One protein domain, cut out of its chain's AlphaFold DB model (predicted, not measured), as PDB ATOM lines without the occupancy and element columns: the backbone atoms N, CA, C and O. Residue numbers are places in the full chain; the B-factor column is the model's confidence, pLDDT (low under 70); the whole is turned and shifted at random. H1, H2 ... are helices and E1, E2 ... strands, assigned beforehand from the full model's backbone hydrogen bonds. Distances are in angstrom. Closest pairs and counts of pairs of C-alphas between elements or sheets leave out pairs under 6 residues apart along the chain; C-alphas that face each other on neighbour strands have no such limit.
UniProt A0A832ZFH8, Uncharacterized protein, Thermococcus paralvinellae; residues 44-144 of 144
ATOM      1  N   TYR A  44      35.921 -43.387 -33.592       74.94
ATOM      2  CA  TYR A  44      37.335 -43.262 -33.255       74.94
ATOM      3  C   TYR A  44      37.751 -41.841 -32.835       74.94
ATOM      4  O   TYR A  44      38.426 -41.674 -31.826       74.94
ATOM      5  N   VAL A  45      37.313 -40.807 -33.556       73.62
ATOM      6  CA  VAL A  45      37.618 -39.402 -33.235       73.62
ATOM      7  C   VAL A  45      36.951 -38.993 -31.921       73.62
ATOM      8  O   VAL A  45      37.574 -38.340 -31.090       73.62
ATOM      9  N   ILE A  46      35.703 -39.420 -31.696       75.81
ATOM     10  CA  ILE A  46      35.002 -39.189 -30.422       75.81
ATOM     11  C   ILE A  46      35.773 -39.842 -29.271       75.81
ATOM     12  O   ILE A  46      35.981 -39.223 -28.229       75.81
ATOM     13  N   PHE A  47      36.231 -41.075 -29.475       83.38
ATOM     14  CA  PHE A  47      36.982 -41.828 -28.480       83.38
ATOM     15  C   PHE A  47      38.323 -41.163 -28.137       83.38
ATOM     16  O   PHE A  47      38.630 -40.977 -26.961       83.38
ATOM     17  N   GLN A  48      39.085 -40.715 -29.138       88.44
ATOM     18  CA  GLN A  48      40.325 -39.962 -28.921       88.44
ATOM     19  C   GLN A  48      40.081 -38.636 -28.191       88.44
ATOM     20  O   GLN A  48      40.761 -38.341 -27.210       88.44
ATOM     21  N   ASN A  49      39.061 -37.874 -28.598       90.88
ATOM     22  CA  ASN A  49      38.683 -36.633 -27.916       90.88
ATOM     23  C   ASN A  49      38.284 -36.882 -26.455       90.88
ATOM     24  O   ASN A  49      38.551 -36.052 -25.581       90.88
ATOM     25  N   LYS A  50      37.658 -38.029 -26.165       94.38
ATOM     26  CA  LYS A  50      37.293 -38.400 -24.798       94.38
ATOM     27  C   LYS A  50      38.517 -38.726 -23.943       94.38
ATOM     28  O   LYS A  50      38.573 -38.285 -22.797       94.38
ATOM     29  N   ILE A  51      39.510 -39.431 -24.489       94.69
ATOM     30  CA  ILE A  51      40.796 -39.661 -23.811       94.69
ATOM     31  C   ILE A  51      41.466 -38.315 -23.498       94.69
ATOM     32  O   ILE A  51      41.835 -38.069 -22.350       94.69
ATOM     33  N   ALA A  52      41.540 -37.428 -24.493       95.69
ATOM     34  CA  ALA A  52      42.213 -36.142 -24.361       95.69
ATOM     35  C   ALA A  52      41.570 -35.217 -23.331       95.69
ATOM     36  O   ALA A  52      42.250 -34.676 -22.456       95.69
ATOM     37  N   SER A  53      40.245 -35.073 -23.393       96.81
ATOM     38  CA  SER A  53      39.492 -34.295 -22.402       96.81
ATOM     39  C   SER A  53      39.662 -34.863 -20.996       96.81
ATOM     40  O   SER A  53      40.005 -34.115 -20.093       96.81
ATOM     41  N   THR A  54      39.551 -36.183 -20.817       97.69
ATOM     42  CA  THR A  54      39.732 -36.825 -19.501       97.69
ATOM     43  C   THR A  54      41.120 -36.538 -18.915       97.69
ATOM     44  O   THR A  54      41.242 -36.221 -17.732       97.69
ATOM     45  N   ALA A  55      42.175 -36.608 -19.733       97.69
ATOM     46  CA  ALA A  55      43.540 -36.338 -19.285       97.69
ATOM     47  C   ALA A  55      43.762 -34.865 -18.903       97.69
ATOM     48  O   ALA A  55      44.391 -34.574 -17.881       97.69
ATOM     49  N   LEU A  56      43.249 -33.935 -19.714       97.88
ATOM     50  CA  LEU A  56      43.368 -32.501 -19.461       97.88
ATOM     51  C   LEU A  56      42.531 -32.060 -18.261       97.88
ATOM     52  O   LEU A  56      43.047 -31.343 -17.407       97.88
ATOM     53  N   ASP A  57      41.290 -32.534 -18.156       97.81
ATOM     54  CA  ASP A  57      40.404 -32.250 -17.028       97.81
ATOM     55  C   ASP A  57      41.059 -32.690 -15.718       97.81
ATOM     56  O   ASP A  57      41.098 -31.924 -14.758       97.81
ATOM     57  N   HIS A  58      41.662 -33.883 -15.691       97.75
ATOM     58  CA  HIS A  58      42.382 -34.353 -14.512       97.75
ATOM     59  C   HIS A  58      43.602 -33.483 -14.175       97.75
ATOM     60  O   HIS A  58      43.843 -33.194 -13.003       97.75
ATOM     61  N   CYS A  59      44.354 -33.022 -15.183       97.88
ATOM     62  CA  CYS A  59      45.491 -32.117 -14.980       97.88
ATOM     63  C   CYS A  59      45.055 -30.813 -14.293       97.88
ATOM     64  O   CYS A  59      45.648 -30.422 -13.285       97.88
ATOM     65  N   TYR A  60      43.982 -30.187 -14.786       97.62
ATOM     66  CA  TYR A  60      43.437 -28.951 -14.219       97.62
ATOM     67  C   TYR A  60      42.747 -29.162 -12.864       97.62
ATOM     68  O   TYR A  60      42.802 -28.280 -12.013       97.62
ATOM     69  N   GLN A  61      42.132 -30.323 -12.619       97.06
ATOM     70  CA  GLN A  61      41.554 -30.656 -11.311       97.06
ATOM     71  C   GLN A  61      42.625 -30.785 -10.224       97.06
ATOM     72  O   GLN A  61      42.426 -30.303  -9.111       97.06
ATOM     73  N   GLN A  62      43.753 -31.431 -10.537       95.69
ATOM     74  CA  GLN A  62      44.864 -31.587  -9.597       95.69
ATOM     75  C   GLN A  62      45.622 -30.270  -9.391       95.69
ATOM     76  O   GLN A  62      46.061 -29.981  -8.282       95.69
ATOM     77  N   ASN A  63      45.788 -29.478 -10.456       95.50
ATOM     78  CA  ASN A  63      46.560 -28.239 -10.429       95.50
ATOM     79  C   ASN A  63      45.879 -27.146 -11.278       95.50
ATOM     80  O   ASN A  63      46.239 -26.963 -12.444       95.50
ATOM     81  N   PRO A  64      44.927 -26.387 -10.704       96.06
ATOM     82  CA  PRO A  64      44.130 -25.405 -11.448       96.06
ATOM     83  C   PRO A  64      44.940 -24.279 -12.103       96.06
ATOM     84  O   PRO A  64      44.532 -23.745 -13.131       96.06
ATOM     85  N   ASP A  65      46.098 -23.938 -11.533       96.31
ATOM     86  CA  ASP A  65      46.958 -22.854 -12.023       96.31
ATOM     87  C   ASP A  65      47.926 -23.296 -13.132       96.31
ATOM     88  O   ASP A  65      48.616 -22.471 -13.741       96.31
ATOM     89  N   TRP A  66      48.028 -24.600 -13.399       97.00
ATOM     90  CA  TRP A  66      48.941 -25.105 -14.415       97.00
ATOM     91  C   TRP A  66      48.394 -24.873 -15.810       97.00
ATOM     92  O   TRP A  66      47.207 -24.993 -16.077       97.00
ATOM     93  N   ARG A  67      49.302 -24.629 -16.754       96.88
ATOM     94  CA  ARG A  67      48.995 -24.796 -18.174       96.88
ATOM     95  C   ARG A  67      49.191 -26.258 -18.530       96.88
ATOM     96  O   ARG A  67      50.291 -26.772 -18.333       96.88
ATOM     97  N   CYS A  68      48.158 -26.903 -19.062       96.81
ATOM     98  CA  CYS A  68      48.197 -28.301 -19.477       96.81
ATOM     99  C   CYS A  68      47.907 -28.410 -20.977       96.81
ATOM    100  O   CYS A  68      46.965 -27.805 -21.490       96.81
ATOM    101  N   ARG A  69      48.712 -29.201 -21.686       95.44
ATOM    102  CA  ARG A  69      48.526 -29.498 -23.107       95.44
ATOM    103  C   ARG A  69      48.749 -30.982 -23.352       95.44
ATOM    104  O   ARG A  69      49.774 -31.517 -22.947       95.44
ATOM    105  N   GLU A  70      47.846 -31.626 -24.079       94.38
ATOM    106  CA  GLU A  70      48.099 -32.977 -24.572       94.38
ATOM    107  C   GLU A  70      49.111 -32.946 -25.724       94.38
ATOM    108  O   GLU A  70      49.045 -32.099 -26.621       94.38
ATOM    109  N   ILE A  71      50.057 -33.879 -25.684       94.75
ATOM    110  CA  ILE A  71      51.074 -34.069 -26.716       94.75
ATOM    111  C   ILE A  71      50.760 -35.277 -27.594       94.75
ATOM    112  O   ILE A  71      50.911 -35.210 -28.812       94.75
ATOM    113  N   THR A  72      50.367 -36.389 -26.982       94.81
ATOM    114  CA  THR A  72      50.030 -37.625 -27.687       94.81
ATOM    115  C   THR A  72      49.146 -38.502 -26.810       94.81
ATOM    116  O   THR A  72      49.144 -38.355 -25.586       94.81
ATOM    117  N   LEU A  73      48.438 -39.440 -27.428       95.25
ATOM    118  CA  LEU A  73      47.641 -40.448 -26.750       95.25
ATOM    119  C   LEU A  73      47.736 -41.790 -27.476       95.25
ATOM    120  O   LEU A  73      48.052 -41.856 -28.663       95.25
ATOM    121  N   CYS A  74      47.439 -42.863 -26.756       93.75
ATOM    122  CA  CYS A  74      47.262 -44.196 -27.305       93.75
ATOM    123  C   CYS A  74      46.176 -44.942 -26.533       93.75
ATOM    124  O   CYS A  74      46.125 -44.874 -25.305       93.75
ATOM    125  N   ALA A  75      45.343 -45.685 -27.254       93.06
ATOM    126  CA  ALA A  75      44.418 -46.650 -26.684       93.06
ATOM    127  C   ALA A  75      45.009 -48.056 -26.789       93.06
ATOM    128  O   ALA A  75      45.514 -48.442 -27.844       93.06
ATOM    129  N   TRP A  76      44.931 -48.816 -25.705       92.44
ATOM    130  CA  TRP A  76      45.521 -50.140 -25.586       92.44
ATOM    131  C   TRP A  76      44.438 -51.232 -25.632       92.44
ATOM    132  O   TRP A  76      43.341 -51.033 -25.105       92.44
ATOM    133  N   PRO A  77      44.742 -52.430 -26.168       88.25
ATOM    134  CA  PRO A  77      43.798 -53.550 -26.238       88.25
ATOM    135  C   PRO A  77      43.293 -54.045 -24.879       88.25
ATOM    136  O   PRO A  77      42.269 -54.712 -24.802       88.25
ATOM    137  N   ASN A  78      44.002 -53.725 -23.796       89.81
ATOM    138  CA  ASN A  78      43.645 -54.119 -22.433       89.81
ATOM    139  C   ASN A  78      42.546 -53.238 -21.797       89.81
ATOM    140  O   ASN A  78      42.338 -53.329 -20.589       89.81
ATOM    141  N   GLY A  79      41.881 -52.370 -22.567       91.38
ATOM    142  CA  GLY A  79      40.831 -51.481 -22.054       91.38
ATOM    143  C   GLY A  79      41.364 -50.276 -21.273       91.38
ATOM    144  O   GLY A  79      40.667 -49.720 -20.424       91.38
ATOM    145  N   THR A  80      42.609 -49.874 -21.532       96.25
ATOM    146  CA  THR A  80      43.182 -48.640 -20.985       96.25
ATOM    147  C   THR A  80      43.623 -47.704 -22.101       96.25
ATOM    148  O   THR A  80      43.821 -48.117 -23.240       96.25
ATOM    149  N   ALA A  81      43.810 -46.432 -21.776       96.88
ATOM    150  CA  ALA A  81      44.448 -45.455 -22.641       96.88
ATOM    151  C   ALA A  81      45.581 -44.756 -21.887       96.88
ATOM    152  O   ALA A  81      45.476 -44.507 -20.689       96.88
ATOM    153  N   THR A  82      46.664 -44.430 -22.588       97.38
ATOM    154  CA  THR A  82      47.712 -43.539 -22.081       97.38
ATOM    155  C   THR A  82      47.622 -42.218 -22.828       97.38
ATOM    156  O   THR A  82      47.708 -42.220 -24.051       97.38
ATOM    157  N   ALA A  83      47.533 -41.102 -22.115       97.62
ATOM    158  CA  ALA A  83      47.735 -39.765 -22.660       97.62
ATOM    159  C   ALA A  83      48.996 -39.149 -22.050       97.62
ATOM    160  O   ALA A  83      49.270 -39.316 -20.859       97.62
ATOM    161  N   ILE A  84      49.773 -38.442 -22.864       98.00
ATOM    162  CA  ILE A  84      50.930 -37.678 -22.410       98.00
ATOM    163  C   ILE A  84      50.565 -36.205 -22.394       98.00
ATOM    164  O   ILE A  84      50.289 -35.604 -23.434       98.00
ATOM    165  N   VAL A  85      50.612 -35.623 -21.202       98.06
ATOM    166  CA  VAL A  85      50.320 -34.211 -20.969       98.06
ATOM    167  C   VAL A  85      51.622 -33.483 -20.668       98.06
ATOM    168  O   VAL A  85      52.372 -33.881 -19.785       98.06
ATOM    169  N   TYR A  86      51.898 -32.400 -21.383       97.81
ATOM    170  CA  TYR A  86      52.920 -31.436 -21.000       97.81
ATOM    171  C   TYR A  86      52.272 -30.367 -20.127       97.81
ATOM    172  O   TYR A  86      51.388 -29.635 -20.584       97.81
ATOM    173  N   ALA A  87      52.673 -30.312 -18.861       97.75
ATOM    174  CA  ALA A  87      52.038 -29.483 -17.848       97.75
ATOM    175  C   ALA A  87      53.020 -28.505 -17.200       97.75
ATOM    176  O   ALA A  87      54.238 -28.672 -17.290       97.75
ATOM    177  N   ASN A  88      52.472 -27.489 -16.531       97.31
ATOM    178  CA  ASN A  88      53.220 -26.466 -15.799       97.31
ATOM    179  C   ASN A  88      54.289 -25.755 -16.654       97.31
ATOM    180  O   ASN A  88      55.366 -25.399 -16.185       97.31
ATOM    181  N   TYR A  89      54.009 -25.585 -17.947       97.00
ATOM    182  CA  TYR A  89      54.924 -24.913 -18.860       97.00
ATOM    183  C   TYR A  89      54.690 -23.404 -18.881       97.00
ATOM    184  O   TYR A  89      53.577 -22.903 -18.706       97.00
ATOM    185  N   THR A  90      55.750 -22.666 -19.194       96.69
ATOM    186  CA  THR A  90      55.685 -21.238 -19.509       96.69
ATOM    187  C   THR A  90      55.662 -21.045 -21.022       96.69
ATOM    188  O   THR A  90      56.227 -21.845 -21.766       96.69
ATOM    189  N   ILE A  91      55.020 -19.978 -21.504       96.44
ATOM    190  CA  ILE A  91      55.104 -19.595 -22.917       96.44
ATOM    191  C   ILE A  91      56.226 -18.573 -23.097       96.44
ATOM    192  O   ILE A  91      56.210 -17.518 -22.470       96.44
ATOM    193  N   LYS A  92      57.175 -18.875 -23.985       97.00
ATOM    194  CA  LYS A  92      58.231 -17.956 -24.422       97.00
ATOM    195  C   LYS A  92      58.052 -17.654 -25.903       97.00
ATOM    196  O   LYS A  92      58.020 -18.582 -26.705       97.00
ATOM    197  N   CYS A  93      57.971 -16.379 -26.274       96.88
ATOM    198  CA  CYS A  93      57.842 -15.966 -27.671       96.88
ATOM    199  C   CYS A  93      59.139 -15.322 -28.187       96.88
ATOM    200  O   CYS A  93      59.778 -14.547 -27.477       96.88
ATOM    201  N   ILE A  94      59.534 -15.670 -29.414       95.62
ATOM    202  CA  ILE A  94      60.676 -15.111 -30.146       95.62
ATOM    203  C   ILE A  94      60.139 -14.618 -31.492       95.62
ATOM    204  O   ILE A  94      59.742 -15.416 -32.341       95.62
ATOM    205  N   GLY A  95      60.082 -13.295 -31.674       95.31
ATOM    206  CA  GLY A  95      59.381 -12.695 -32.811       95.31
ATOM    207  C   GLY A  95      57.885 -13.026 -32.770       95.31
ATOM    208  O   GLY A  95      57.227 -12.778 -31.761       95.31
ATOM    209  N   SER A  96      57.362 -13.607 -33.851       95.00
ATOM    210  CA  SER A  96      55.967 -14.061 -33.969       95.00
ATOM    211  C   SER A  96      55.736 -15.514 -33.536       95.00
ATOM    212  O   SER A  96      54.599 -15.984 -33.581       95.00
ATOM    213  N   THR A  97      56.777 -16.237 -33.111       95.31
ATOM    214  CA  THR A  97      56.671 -17.658 -32.757       95.31
ATOM    215  C   THR A  97      56.698 -17.846 -31.247       95.31
ATOM    216  O   THR A  97      57.605 -17.354 -30.578       95.31
ATOM    217  N   CYS A  98      55.736 -18.590 -30.702       94.69
ATOM    218  CA  CYS A  98      55.645 -18.899 -29.276       94.69
ATOM    219  C   CYS A  98      55.880 -20.388 -29.005       94.69
ATOM    220  O   CYS A  98      55.357 -21.252 -29.705       94.69
ATOM    221  N   TYR A  99      56.637 -20.675 -27.952       94.00
ATOM    222  CA  TYR A  99      57.052 -22.013 -27.548       94.00
ATOM    223  C   TYR A  99      56.624 -22.281 -26.111       94.00
ATOM    224  O   TYR A  99      56.674 -21.394 -25.260       94.00
ATOM    225  N   SER A 100      56.224 -23.520 -25.840       94.62
ATOM    226  CA  SER A 100      56.039 -24.015 -24.475       94.62
ATOM    227  C   SER A 100      57.396 -24.482 -23.951       94.62
ATOM    228  O   SER A 100      58.050 -25.282 -24.614       94.62
ATOM    229  N   VAL A 101      57.835 -23.961 -22.809       94.94
ATOM    230  CA  VAL A 101      59.151 -24.248 -22.220       94.94
ATOM    231  C   VAL A 101      59.028 -24.503 -20.720       94.94
ATOM    232  O   VAL A 101      58.077 -24.040 -20.090       94.94
ATOM    233  N   ASN A 102      60.012 -25.197 -20.144       95.50
ATOM    234  CA  ASN A 102      60.125 -25.473 -18.704       95.50
ATOM    235  C   ASN A 102      58.928 -26.216 -18.076       95.50
ATOM    236  O   ASN A 102      58.760 -26.177 -16.863       95.50
ATOM    237  N   GLY A 103      58.095 -26.874 -18.879       96.25
ATOM    238  CA  GLY A 103      57.078 -27.792 -18.382       96.25
ATOM    239  C   GLY A 103      57.634 -29.175 -18.074       96.25
ATOM    240  O   GLY A 103      58.781 -29.504 -18.383       96.25
ATOM    241  N   THR A 104      56.777 -30.007 -17.502       97.62
ATOM    242  CA  THR A 104      57.059 -31.402 -17.171       97.62
ATOM    243  C   THR A 104      56.085 -32.298 -17.922       97.62
ATOM    244  O   THR A 104      54.901 -31.977 -18.043       97.62
ATOM    245  N   TYR A 105      56.580 -33.416 -18.445       98.06
ATOM    246  CA  TYR A 105      55.723 -34.431 -19.042       98.06
ATOM    247  C   TYR A 105      55.067 -35.255 -17.944       98.06
ATOM    248  O   TYR A 105      55.718 -35.636 -16.977       98.06
ATOM    249  N   TYR A 106      53.788 -35.548 -18.114       98.00
ATOM    250  CA  TYR A 106      53.018 -36.424 -17.253       98.00
ATOM    251  C   TYR A 106      52.450 -37.565 -18.077       98.00
ATOM    252  O   TYR A 106      51.886 -37.352 -19.155       98.00
ATOM    253  N   ARG A 107      52.581 -38.781 -17.550       97.75
ATOM    254  CA  ARG A 107      51.879 -39.952 -18.056       97.75
ATOM    255  C   ARG A 107      50.541 -40.057 -17.342       97.75
ATOM    256  O   ARG A 107      50.498 -40.221 -16.122       97.75
ATOM    257  N   VAL A 108      49.468 -40.012 -18.118       98.12
ATOM    258  CA  VAL A 108      48.101 -40.198 -17.638       98.12
ATOM    259  C   VAL A 108      47.596 -41.542 -18.137       98.12
ATOM    260  O   VAL A 108      47.565 -41.771 -19.342       98.12
ATOM    261  N   VAL A 109      47.233 -42.442 -17.230       97.81
ATOM    262  CA  VAL A 109      46.652 -43.750 -17.563       97.81
ATOM    263  C   VAL A 109      45.173 -43.718 -17.211       97.81
ATOM    264  O   VAL A 109      44.819 -43.422 -16.072       97.81
ATOM    265  N   ILE A 110      44.323 -44.020 -18.186       98.38
ATOM    266  CA  ILE A 110      42.864 -43.914 -18.118       98.38
ATOM    267  C   ILE A 110      42.259 -45.299 -18.336       98.38
ATOM    268  O   ILE A 110      42.663 -46.016 -19.250       98.38
ATOM    269  N   ASN A 111      41.279 -45.673 -17.524       97.12
ATOM    270  CA  ASN A 111      40.421 -46.823 -17.781       97.12
ATOM    271  C   ASN A 111      39.371 -46.431 -18.830       97.12
ATOM    272  O   ASN A 111      38.631 -45.472 -18.630       97.12
ATOM    273  N   THR A 112      39.283 -47.139 -19.958       94.56
ATOM    274  CA  THR A 112      38.371 -46.743 -21.047       94.56
ATOM    275  C   THR A 112      36.938 -47.239 -20.850       94.56
ATOM    276  O   THR A 112      36.064 -46.899 -21.643       94.56
ATOM    277  N   THR A 113      36.678 -48.055 -19.824       93.00
ATOM    278  CA  THR A 113      35.334 -48.546 -19.492       93.00
ATOM    279  C   THR A 113      34.550 -47.531 -18.665       93.00
ATOM    280  O   THR A 113      33.390 -47.267 -18.971       93.00
ATOM    281  N   ASP A 114      35.175 -46.951 -17.639       95.88
ATOM    282  CA  ASP A 114      34.536 -46.002 -16.714       95.88
ATOM    283  C   ASP A 114      35.114 -44.578 -16.789       95.88
ATOM    284  O   ASP A 114      34.619 -43.675 -16.115       95.88
ATOM    285  N   TRP A 115      36.125 -44.366 -17.638       95.38
ATOM    286  CA  TRP A 115      36.823 -43.092 -17.834       95.38
ATOM    287  C   TRP A 115      37.529 -42.558 -16.586       95.38
ATOM    288  O   TRP A 115      37.843 -41.370 -16.505       95.38
ATOM    289  N   SER A 116      37.819 -43.427 -15.616       97.19
ATOM    290  CA  SER A 116      38.605 -43.066 -14.442       97.19
ATOM    291  C   SER A 116      40.090 -42.917 -14.784       97.19
ATOM    292  O   SER A 116      40.659 -43.672 -15.578       97.19
ATOM    293  N   VAL A 117      40.749 -41.939 -14.160       97.69
ATOM    294  CA  VAL A 117      42.211 -41.811 -14.220       97.69
ATOM    295  C   VAL A 117      42.820 -42.745 -13.180       97.69
ATOM    296  O   VAL A 117      42.673 -42.536 -11.980       97.69
ATOM    297  N   ILE A 118      43.514 -43.774 -13.660       97.44
ATOM    298  CA  ILE A 118      44.212 -44.776 -12.846       97.44
ATOM    299  C   ILE A 118      45.541 -44.213 -12.334       97.44
ATOM    300  O   ILE A 118      45.958 -44.504 -11.213       97.44
ATOM    301  N   LYS A 119      46.242 -43.439 -13.172       97.19
ATOM    302  CA  LYS A 119      47.579 -42.920 -12.859       97.19
ATOM    303  C   LYS A 119      47.795 -41.543 -13.469       97.19
ATOM    304  O   LYS A 119      47.460 -41.337 -14.630       97.19
ATOM    305  N   PHE A 120      48.407 -40.644 -12.705       97.19
ATOM    306  CA  PHE A 120      48.882 -39.339 -13.157       97.19
ATOM    307  C   PHE A 120      50.249 -39.088 -12.517       97.19
ATOM    308  O   PHE A 120      50.333 -38.830 -11.319       97.19
ATOM    309  N   GLU A 121      51.330 -39.244 -13.281       97.38
ATOM    310  CA  GLU A 121      52.693 -39.173 -12.736       97.38
ATOM    311  C   GLU A 121      53.662 -38.432 -13.663       97.38
ATOM    312  O   GLU A 121      53.492 -38.506 -14.885       97.38
ATOM    313  N   PRO A 122      54.693 -37.758 -13.118       97.38
ATOM    314  CA  PRO A 122      55.772 -37.204 -13.922       97.38
ATOM    315  C   PRO A 122      56.459 -38.289 -14.753       97.38
ATOM    316  O   PRO A 122      56.657 -39.417 -14.301       97.38
ATOM    317  N   ALA A 123      56.863 -37.927 -15.960       97.00
ATOM    318  CA  ALA A 123      57.537 -38.794 -16.905       97.00
ATOM    319  C   ALA A 123      58.760 -38.092 -17.505       97.00
ATOM    320  O   ALA A 123      58.844 -36.864 -17.568       97.00
ATOM    321  N   GLU A 124      59.721 -38.896 -17.948       95.88
ATOM    322  CA  GLU A 124      60.904 -38.411 -18.656       95.88
ATOM    323  C   GLU A 124      60.551 -37.848 -20.040       95.88
ATOM    324  O   GLU A 124      59.548 -38.223 -20.641       95.88
ATOM    325  N   GLU A 125      61.406 -36.985 -20.587       90.81
ATOM    326  CA  GLU A 125      61.175 -36.308 -21.873       90.81
ATOM    327  C   GLU A 125      60.966 -37.281 -23.049       90.81
ATOM    328  O   GLU A 125      60.133 -37.038 -23.921       90.81
ATOM    329  N   GLY A 126      61.638 -38.439 -23.028       93.81
ATOM    330  CA  GLY A 126      61.502 -39.486 -24.047       93.81
ATOM    331  C   GLY A 126      60.179 -40.267 -24.017       93.81
ATOM    332  O   GLY A 126      59.982 -41.169 -24.837       93.81
ATOM    333  N   ILE A 127      59.268 -39.965 -23.083       94.88
ATOM    334  CA  ILE A 127      58.001 -40.694 -22.938       94.88
ATOM    335  C   ILE A 127      57.108 -40.568 -24.175       94.88
ATOM    336  O   ILE A 127      56.423 -41.523 -24.534       94.88
ATOM    337  N   VAL A 128      57.135 -39.417 -24.851       94.75
ATOM    338  CA  VAL A 128      56.293 -39.150 -26.025       94.75
ATOM    339  C   VAL A 128      56.631 -40.132 -27.145       94.75
ATOM    340  O   VAL A 128      55.754 -40.831 -27.647       94.75
ATOM    341  N   GLN A 129      57.913 -40.230 -27.504       95.62
ATOM    342  CA  GLN A 129      58.384 -41.121 -28.561       95.62
ATOM    343  C   GLN A 129      58.175 -42.588 -28.184       95.62
ATOM    344  O   GLN A 129      57.812 -43.390 -29.044       95.62
ATOM    345  N   ARG A 130      58.356 -42.935 -26.902       94.56
ATOM    346  CA  ARG A 130      58.100 -44.291 -26.407       94.56
ATOM    347  C   ARG A 130      56.640 -44.690 -26.600       94.56
ATOM    348  O   ARG A 130      56.388 -45.718 -27.218       94.56
ATOM    349  N   VAL A 131      55.693 -43.864 -26.149       93.69
ATOM    350  CA  VAL A 131      54.255 -44.147 -26.293       93.69
ATOM    351  C   VAL A 131      53.854 -44.242 -27.762       93.69
ATOM    352  O   VAL A 131      53.137 -45.169 -28.119       93.69
ATOM    353  N   ILE A 132      54.344 -43.348 -28.626       93.06
ATOM    354  CA  ILE A 132      54.070 -43.408 -30.071       93.06
ATOM    355  C   ILE A 132      54.576 -44.729 -30.673       93.06
ATOM    356  O   ILE A 132      53.844 -45.391 -31.409       93.06
ATOM    357  N   SER A 133      55.809 -45.126 -30.342       92.75
ATOM    358  CA  SER A 133      56.426 -46.363 -30.836       92.75
ATOM    359  C   SER A 133      55.671 -47.612 -30.367       92.75
ATOM    360  O   SER A 133      55.310 -48.466 -31.178       92.75
ATOM    361  N   GLU A 134      55.372 -47.692 -29.069       92.19
ATOM    362  CA  GLU A 134      54.616 -48.798 -28.473       92.19
ATOM    363  C   GLU A 134      53.210 -48.892 -29.068       92.19
ATOM    364  O   GLU A 134      52.767 -49.983 -29.428       92.19
ATOM    365  N   CYS A 135      52.535 -47.751 -29.241       90.44
ATOM    366  CA  CYS A 135      51.221 -47.702 -29.866       90.44
ATOM    367  C   CYS A 135      51.277 -48.282 -31.283       90.44
ATOM    368  O   CYS A 135      50.528 -49.202 -31.605       90.44
ATOM    369  N   GLY A 136      52.218 -47.816 -32.111       87.00
ATOM    370  CA  GLY A 136      52.389 -48.315 -33.477       87.00
ATOM    371  C   GLY A 136      52.660 -49.823 -33.544       87.00
ATOM    372  O   GLY A 136      52.110 -50.507 -34.404       87.00
ATOM    373  N   GLY A 137      53.449 -50.368 -32.612       82.44
ATOM    374  CA  GLY A 137      53.704 -51.811 -32.525       82.44
ATOM    375  C   GLY A 137      52.444 -52.638 -32.252       82.44
ATOM    376  O   GLY A 137      52.244 -53.696 -32.855       82.44
ATOM    377  N   VAL A 138      51.564 -52.141 -31.383       82.62
ATOM    378  CA  VAL A 138      50.303 -52.806 -31.038       82.62
ATOM    379  C   VAL A 138      49.316 -52.794 -32.210       82.62
ATOM    380  O   VAL A 138      48.735 -53.827 -32.537       82.62
ATOM    381  N   TRP A 139      49.165 -51.670 -32.910       72.44
ATOM    382  CA  TRP A 139      48.263 -51.609 -34.068       72.44
ATOM    383  C   TRP A 139      48.766 -52.468 -35.239       72.44
ATOM    384  O   TRP A 139      47.998 -53.248 -35.796       72.44
ATOM    385  N   ASN A 140      50.075 -52.468 -35.511       72.12
ATOM    386  CA  ASN A 140      50.680 -53.306 -36.558       72.12
ATOM    387  C   ASN A 140      50.562 -54.819 -36.303       72.12
ATOM    388  O   ASN A 140      50.660 -55.614 -37.238       72.12
ATOM    389  N   THR A 141      50.423 -55.236 -35.044       65.75
ATOM    390  CA  THR A 141      50.229 -56.651 -34.687       65.75
ATOM    391  C   THR A 141      48.764 -57.066 -34.707       65.75
ATOM    392  O   THR A 141      48.490 -58.253 -34.831       65.75
ATOM    393  N   THR A 142      47.839 -56.109 -34.633       58.31
ATOM    394  CA  THR A 142      46.391 -56.364 -34.660       58.31
ATOM    395  C   THR A 142      45.844 -56.436 -36.096       58.31
ATOM    396  O   THR A 142      44.793 -57.024 -36.323       58.31
ATOM    397  N   GLU A 143      46.560 -55.870 -37.077       56.53
ATOM    398  CA  GLU A 143      46.211 -55.924 -38.511       56.53
ATOM    399  C   GLU A 143      46.712 -57.185 -39.251       56.53
ATOM    400  O   GLU A 143      46.446 -57.335 -40.445       56.53
ATOM    401  N   LYS A 144      47.441 -58.084 -38.577       43.91
ATOM    402  CA  LYS A 144      47.926 -59.361 -39.137       43.91
ATOM    403  C   LYS A 144      47.065 -60.534 -38.699       43.91
ATOM    404  O   LYS A 144      46.864 -61.431 -39.546       43.91
TER     405      LYS A 144
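Overview. This is residues 44 to 144 of the 144 residues of an uncharacterized protein of Thermococcus paralvinellae (UniProt A0A832ZFH8). A twisted sheet of four strands, E1, E2, E5 and E6, lies between two helices, H1 over one face and H2 over the other. Beyond one end of the sheet, E2 runs on into E3 and E4 runs on into E5, and the hairpin of E3 and E4 makes an arm whose tip, residues 93 to 98, sticks out. The printed part has 101 residues, with two named helices and six named strands in the order H1, E1, E2, E3, E4, E5, E6, H2. The sheet has the order E1, E2, E5, E6, antiparallel throughout, and the class is mixed, helices and strands. The whole is compact, with a radius of gyration of the C-alphas of 14.5 A, yet elongated, spanning 48 by 27 by 25 A.

Along the chain. Find C-alpha 44 at (37.335, -43.262, -33.255); from there H1 runs 27.4 A to residue 62. Next come E1, residues 68 to 76, 22.8 A long and bending by 63 degrees at residue 71, and E2, residues 80 to 87, 21.3 A long. E3, residues 90 to 94, and E4, residues 97 to 101, are shorter; look for Gly 95 between them, its C-alpha at (59.381, -12.695, -32.811). E5, residues 104 to 111, is 22.7 A long, and E6 holds residues 117 to 123. H2, residues 127 to 142, runs 22.8 A to C-alpha 142 at (46.391, -56.364, -34.660).

Arrangement. Begin with the sheet, whose edge strands are E1 and E6. In the hairpin of E1 and E2, N 71 and O 84 are within hydrogen-bond range at 2.8 A. Between E2 and E5, look at N 83 and O 108, 2.9 A; in the hairpin of E5 and E6, at N 107 and O 121, 2.8 A. H1 is on the sheet; its closest C-alphas to E2 are those of Ala 55 and Ala 83, 6.4 A apart. H2 is on the opposite face, making three layers, a sheet with a helix on each face. Its height over the sheet is 8.6 A; it lies over E1 and E2 and runs along the strands, at 22 degrees to E1 on the local plane. The closest C-alphas of H2 and E1 are those of Cys 135 and Cys 74, 5.9 A apart. In the hairpin of E3 and E4, find N 92 and O 99 at 2.9 A. In H1 and H2 every O i to N i+4 pair is within hydrogen-bond range.

Size, cuts and confidence. The two C-alphas farthest apart are those of Gly 95 and Lys 144, 48.5 A. The printed part has no cut, and each link between named elements is tight. The mean pLDDT of the printed part is 92.5; look for values under 70 at residues 141 to 144, where the chain ends.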